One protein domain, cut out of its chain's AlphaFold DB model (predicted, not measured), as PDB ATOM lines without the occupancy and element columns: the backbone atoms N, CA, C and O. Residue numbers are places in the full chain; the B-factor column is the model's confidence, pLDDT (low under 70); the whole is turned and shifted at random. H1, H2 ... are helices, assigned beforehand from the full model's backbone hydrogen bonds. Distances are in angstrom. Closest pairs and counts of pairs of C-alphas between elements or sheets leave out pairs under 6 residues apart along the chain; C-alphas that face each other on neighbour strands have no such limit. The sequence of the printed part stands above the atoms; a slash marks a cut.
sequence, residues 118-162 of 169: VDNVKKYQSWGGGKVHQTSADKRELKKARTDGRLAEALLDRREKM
ATOM      1  N   VAL A 118     146.443 118.518 146.420       69.62
ATOM      2  CA  VAL A 118     146.781 118.840 147.812       69.62
ATOM      3  C   VAL A 118     146.409 120.275 148.212       69.62
ATOM      4  O   VAL A 118     145.895 120.480 149.308       69.62
ATOM      5  N   ASP A 119     146.654 121.269 147.358       71.06
ATOM      6  CA  ASP A 119     146.294 122.670 147.616       71.06
ATOM      7  C   ASP A 119     144.776 122.871 147.580       71.06
ATOM      8  O   ASP A 119     144.229 123.616 148.393       71.06
ATOM      9  N   ASN A 120     144.086 122.167 146.676       71.44
ATOM     10  CA  ASN A 120     142.627 122.169 146.611       71.44
ATOM     11  C   ASN A 120     142.033 121.561 147.895       71.44
ATOM     12  O   ASN A 120     141.231 122.201 148.568       71.44
ATOM     13  N   VAL A 121     142.522 120.392 148.315       71.75
ATOM     14  CA  VAL A 121     142.086 119.731 149.554       71.75
ATOM     15  C   VAL A 121     142.345 120.610 150.786       71.75
ATOM     16  O   VAL A 121     141.459 120.755 151.623       71.75
ATOM     17  N   LYS A 122     143.510 121.264 150.888       71.25
ATOM     18  CA  LYS A 122     143.824 122.192 151.994       71.25
ATOM     19  C   LYS A 122     142.912 123.415 152.050       71.25
ATOM     20  O   LYS A 122     142.658 123.921 153.137       71.25
ATOM     21  N   LYS A 123     142.468 123.922 150.897       72.44
ATOM     22  CA  LYS A 123     141.591 125.099 150.825       72.44
ATOM     23  C   LYS A 123     140.193 124.805 151.367       72.44
ATOM     24  O   LYS A 123     139.529 125.714 151.857       72.44
ATOM     25  N   TYR A 124     139.752 123.560 151.241       69.00
ATOM     26  CA  TYR A 124     138.355 123.195 151.414       69.00
ATOM     27  C   TYR A 124     138.080 122.216 152.568       69.00
ATOM     28  O   TYR A 124     136.957 122.178 153.064       69.00
ATOM     29  N   GLN A 125     139.085 121.481 153.052       67.50
ATOM     30  CA  GLN A 125     138.982 120.720 154.299       67.50
ATOM     31  C   GLN A 125     139.324 121.609 155.500       67.50
ATOM     32  O   GLN A 125     140.293 122.368 155.484       67.50
ATOM     33  N   SER A 126     138.549 121.487 156.577       59.66
ATOM     34  CA  SER A 126     138.850 122.151 157.847       59.66
ATOM     35  C   SER A 126     140.062 121.482 158.506       59.66
ATOM     36  O   SER A 126     140.144 120.259 158.601       59.66
ATOM     37  N   TRP A 127     141.020 122.295 158.959       57.22
ATOM     38  CA  TRP A 127     142.282 121.849 159.555       57.22
ATOM     39  C   TRP A 127     142.082 121.320 160.988       57.22
ATOM     40  O   TRP A 127     142.537 121.909 161.965       57.22
ATOM     41  N   GLY A 128     141.372 120.205 161.135       47.25
ATOM     42  CA  GLY A 128     141.276 119.465 162.392       47.25
ATOM     43  C   GLY A 128     142.412 118.447 162.501       47.25
ATOM     44  O   GLY A 128     142.422 117.456 161.779       47.25
ATOM     45  N   GLY A 129     143.384 118.677 163.388       56.97
ATOM     46  CA  GLY A 129     144.396 117.667 163.745       56.97
ATOM     47  C   GLY A 129     145.589 117.506 162.790       56.97
ATOM     48  O   GLY A 129     146.298 116.504 162.871       56.97
ATOM     49  N   GLY A 130     145.841 118.464 161.889       58.34
ATOM     50  CA  GLY A 130     147.098 118.550 161.123       58.34
ATOM     51  C   GLY A 130     147.311 117.499 160.025       58.34
ATOM     52  O   GLY A 130     148.398 117.440 159.450       58.34
ATOM     53  N   LYS A 131     146.303 116.677 159.704       60.38
ATOM     54  CA  LYS A 131     146.390 115.636 158.667       60.38
ATOM     55  C   LYS A 131     145.456 115.937 157.496       60.38
ATOM     56  O   LYS A 131     144.239 115.939 157.649       60.38
ATOM     57  N   VAL A 132     146.036 116.128 156.312       64.69
ATOM     58  CA  VAL A 132     145.294 116.258 155.049       64.69
ATOM     59  C   VAL A 132     144.768 114.881 154.649       64.69
ATOM     60  O   VAL A 132     145.564 113.977 154.391       64.69
ATOM     61  N   HIS A 133     143.446 114.714 154.584       64.62
ATOM     62  CA  HIS A 133     142.846 113.478 154.087       64.62
ATOM     63  C   HIS A 133     142.834 113.516 152.560       64.62
ATOM     64  O   HIS A 133     142.013 114.201 151.952       64.62
ATOM     65  N   GLN A 134     143.774 112.795 151.947       66.88
ATOM     66  CA  GLN A 134     143.842 112.613 150.498       66.88
ATOM     67  C   GLN A 134     143.062 111.365 150.088       66.88
ATOM     68  O   GLN A 134     143.019 110.376 150.821       66.88
ATOM     69  N   THR A 135     142.465 111.398 148.900       67.38
ATOM     70  CA  THR A 135     141.839 110.220 148.304       67.38
ATOM     71  C   THR A 135     142.923 109.207 147.915       67.38
ATOM     72  O   THR A 135     143.961 109.581 147.374       67.38
ATOM     73  N   SER A 136     142.681 107.913 148.136       64.75
ATOM     74  CA  SER A 136     143.573 106.824 147.693       64.75
ATOM     75  C   SER A 136     143.495 106.533 146.185       64.75
ATOM     76  O   SER A 136     144.167 105.628 145.696       64.75
ATOM     77  N   ALA A 137     142.672 107.274 145.441       66.25
ATOM     78  CA  ALA A 137     142.393 107.027 144.033       66.25
ATOM     79  C   ALA A 137     143.537 107.491 143.110       66.25
ATOM     80  O   ALA A 137     144.139 108.556 143.282       66.25
ATOM     81  N   ASP A 138     143.783 106.714 142.055       67.56
ATOM     82  CA  ASP A 138     144.901 106.907 141.133       67.56
ATOM     83  C   ASP A 138     144.872 108.253 140.402       67.56
ATOM     84  O   ASP A 138     143.879 108.644 139.792       67.56
ATOM     85  N   LYS A 139     146.006 108.959 140.352       73.81
ATOM     86  CA  LYS A 139     146.133 110.279 139.690       73.81
ATOM     87  C   LYS A 139     145.998 110.236 138.159       73.81
ATOM     88  O   LYS A 139     146.118 111.271 137.504       73.81
ATOM     89  N   ARG A 140     145.792 109.054 137.566       77.88
ATOM     90  CA  ARG A 140     145.639 108.860 136.113       77.88
ATOM     91  C   ARG A 140     144.387 109.551 135.577       77.88
ATOM     92  O   ARG A 140     144.458 110.197 134.538       77.88
ATOM     93  N   GLU A 141     143.291 109.482 136.321       77.00
ATOM     94  CA  GLU A 141     142.025 110.126 135.961       77.00
ATOM     95  C   GLU A 141     142.150 111.655 135.952       77.00
ATOM     96  O   GLU A 141     141.790 112.290 134.968       77.00
ATOM     97  N   LEU A 142     142.793 112.243 136.969       76.25
ATOM     98  CA  LEU A 142     143.068 113.686 137.015       76.25
ATOM     99  C   LEU A 142     143.992 114.152 135.883       76.25
ATOM    100  O   LEU A 142     143.834 115.255 135.367       76.25
ATOM    101  N   LYS A 143     144.959 113.321 135.471       79.81
ATOM    102  CA  LYS A 143     145.806 113.626 134.308       79.81
ATOM    103  C   LYS A 143     144.995 113.642 133.015       79.81
ATOM    104  O   LYS A 143     145.173 114.560 132.225       79.81
ATOM    105  N   LYS A 144     144.098 112.670 132.827       83.25
ATOM    106  CA  LYS A 144     143.210 112.616 131.662       83.25
ATOM    107  C   LYS A 144     142.230 113.793 131.656       83.25
ATOM    108  O   LYS A 144     142.172 114.521 130.677       83.25
ATOM    109  N   ALA A 145     141.575 114.067 132.784       81.81
ATOM    110  CA  ALA A 145     140.671 115.205 132.948       81.81
ATOM    111  C   ALA A 145     141.365 116.557 132.714       81.81
ATOM    112  O   ALA A 145     140.744 117.496 132.229       81.81
ATOM    113  N   ARG A 146     142.667 116.664 133.015       78.75
ATOM    114  CA  ARG A 146     143.472 117.849 132.692       78.75
ATOM    115  C   ARG A 146     143.687 118.027 131.194       78.75
ATOM    116  O   ARG A 146     143.603 119.154 130.723       78.75
ATOM    117  N   THR A 147     143.962 116.949 130.466       82.81
ATOM    118  CA  THR A 147     144.066 116.987 129.001       82.81
ATOM    119  C   THR A 147     142.712 117.286 128.358       82.81
ATOM    120  O   THR A 147     142.647 118.066 127.414       82.81
ATOM    121  N   ASP A 148     141.635 116.748 128.929       83.06
ATOM    122  CA  ASP A 148     140.264 116.888 128.428       83.06
ATOM    123  C   ASP A 148     139.567 118.183 128.905       83.06
ATOM    124  O   ASP A 148     138.380 118.373 128.646       83.06
ATOM    125  N   GLY A 149     140.262 119.059 129.645       81.19
ATOM    126  CA  GLY A 149     139.733 120.337 130.150       81.19
ATOM    127  C   GLY A 149     138.719 120.242 131.303       81.19
ATOM    128  O   GLY A 149     138.258 121.269 131.793       81.19
ATOM    129  N   ARG A 150     138.408 119.038 131.792       83.06
ATOM    130  CA  ARG A 150     137.416 118.743 132.849       83.06
ATOM    131  C   ARG A 150     138.029 118.532 134.239       83.06
ATOM    132  O   ARG A 150     137.492 117.827 135.087       83.06
ATOM    133  N   LEU A 151     139.188 119.139 134.497       81.50
ATOM    134  CA  LEU A 151     139.924 118.949 135.754       81.50
ATOM    135  C   LEU A 151     139.149 119.448 136.986       81.50
ATOM    136  O   LEU A 151     139.256 118.849 138.051       81.50
ATOM    137  N   ALA A 152     138.382 120.532 136.851       79.56
ATOM    138  CA  ALA A 152     137.602 121.090 137.954       79.56
ATOM    139  C   ALA A 152     136.471 120.148 138.396       79.56
ATOM    140  O   ALA A 152     136.310 119.920 139.592       79.56
ATOM    141  N   GLU A 153     135.758 119.557 137.435       81.50
ATOM    142  CA  GLU A 153     134.696 118.568 137.671       81.50
ATOM    143  C   GLU A 153     135.269 117.311 138.335       81.50
ATOM    144  O   GLU A 153     134.811 116.901 139.395       81.50
ATOM    145  N   ALA A 154     136.370 116.773 137.801       82.12
ATOM    146  CA  ALA A 154     137.011 115.587 138.368       82.12
ATOM    147  C   ALA A 154     137.550 115.805 139.801       82.12
ATOM    148  O   ALA A 154     137.566 114.879 140.616       82.12
ATOM    149  N   LEU A 155     138.008 117.020 140.129       81.44
ATOM    150  CA  LEU A 155     138.397 117.379 141.498       81.44
ATOM    151  C   LEU A 155     137.181 117.513 142.427       81.44
ATOM    152  O   LEU A 155     137.284 117.154 143.600       81.44
ATOM    153  N   LEU A 156     136.043 117.993 141.913       79.00
ATOM    154  CA  LEU A 156     134.787 118.094 142.653       79.00
ATOM    155  C   LEU A 156     134.228 116.702 142.989       79.00
ATOM    156  O   LEU A 156     133.974 116.431 144.159       79.00
ATOM    157  N   ASP A 157     134.171 115.791 142.015       80.25
ATOM    158  CA  ASP A 157     133.716 114.404 142.204       80.25
ATOM    159  C   ASP A 157     134.567 113.653 143.237       80.25
ATOM    160  O   ASP A 157     134.079 112.846 144.034       80.25
ATOM    161  N   ARG A 158     135.883 113.906 143.245       80.12
ATOM    162  CA  ARG A 158     136.785 113.338 144.258       80.12
ATOM    163  C   ARG A 158     136.509 113.884 145.646       80.12
ATOM    164  O   ARG A 158     136.635 113.141 146.618       80.12
ATOM    165  N   ARG A 159     136.169 115.167 145.733       75.50
ATOM    166  CA  ARG A 159     135.867 115.854 146.985       75.50
ATOM    167  C   ARG A 159     134.523 115.405 147.556       75.50
ATOM    168  O   ARG A 159     134.461 115.137 148.747       75.50
ATOM    169  N   GLU A 160     133.504 115.224 146.719       75.81
ATOM    170  CA  GLU A 160     132.191 114.690 147.112       75.81
ATOM    171  C   GLU A 160     132.293 113.271 147.697       75.81
ATOM    172  O   GLU A 160     131.692 112.952 148.722       75.81
ATOM    173  N   LYS A 161     133.145 112.419 147.110       75.25
ATOM    174  CA  LYS A 161     133.396 111.055 147.610       75.25
ATOM    175  C   LYS A 161     134.089 111.021 148.980       75.25
ATOM    176  O   LYS A 161     134.121 109.972 149.627       75.25
ATOM    177  N   MET A 162     134.648 112.139 149.444       69.12
ATOM    178  CA  MET A 162     135.306 112.238 150.743       69.12
ATOM    179  C   MET A 162     134.294 112.689 151.803       69.12
ATOM    180  O   MET A 162     133.877 113.841 151.837       69.12
TER     181      MET A 162
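What this domain is: This is residues 118 to 162 of the 169 residues of an uncharacterized protein of Mucor lusitanicus CBS 277.49 (UniProt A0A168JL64). A small helical hairpin, H2 and H3, makes one end of an elongated model, and a short helix, H1, sits near the later part of H3 around Arg 159. From H1 a long loop, residues 125 to 139, runs out to Gly 129 at the other end and folds back to H2. The printed part has 45 residues with three named helices, in the order H1, H2, H3, and no named strand; the class is all helix. It is only just compact, close to loose, with a radius of gyration of the C-alphas of 11.2 A, and the C-alphas span 35 by 17 by 16 A.

How they stand to each other: H1, residues 118 to 124, is close to but not clearly touching H3, residues 151 to 160; their closest C-alphas, those of Val 121 and Arg 159, are 7.8 A apart. These two helices run the same way at a steep tilt of 61 degrees. H2, residues 140 to 147, is apart from H1. H2 and H3 touch and form a helical hairpin, their closest C-alphas, those of Ala 145 and Leu 151, being 4.7 A apart. They run opposite ways at a tilt of 36 degrees, only just steep. In H1, H2 and H3 every O i to N i+4 pair is within hydrogen-bond range.

Where its parts are: H1 begins at C-alpha 118 (146.781, 118.840, 147.812) and is 10.1 A long from first to last C-alpha. H2 begins at C-alpha 140 (145.639, 108.860, 136.113) and measures 10.9 A. H3, the longest helix, measures 14.4 A and ends at C-alpha 160 (132.191, 114.690, 147.112).

The domain as a whole: The two C-alphas farthest apart, those of Gly 129 and Asp 148, are 35.6 A from each other. The link from H1 to H2 is long, with 15 residues, and that from H2 to H3 is tight, with 3. The printed part has no cut. Its mean pLDDT is 72.6; residue 118, residues 124 to 138 and residue 162 are under 70.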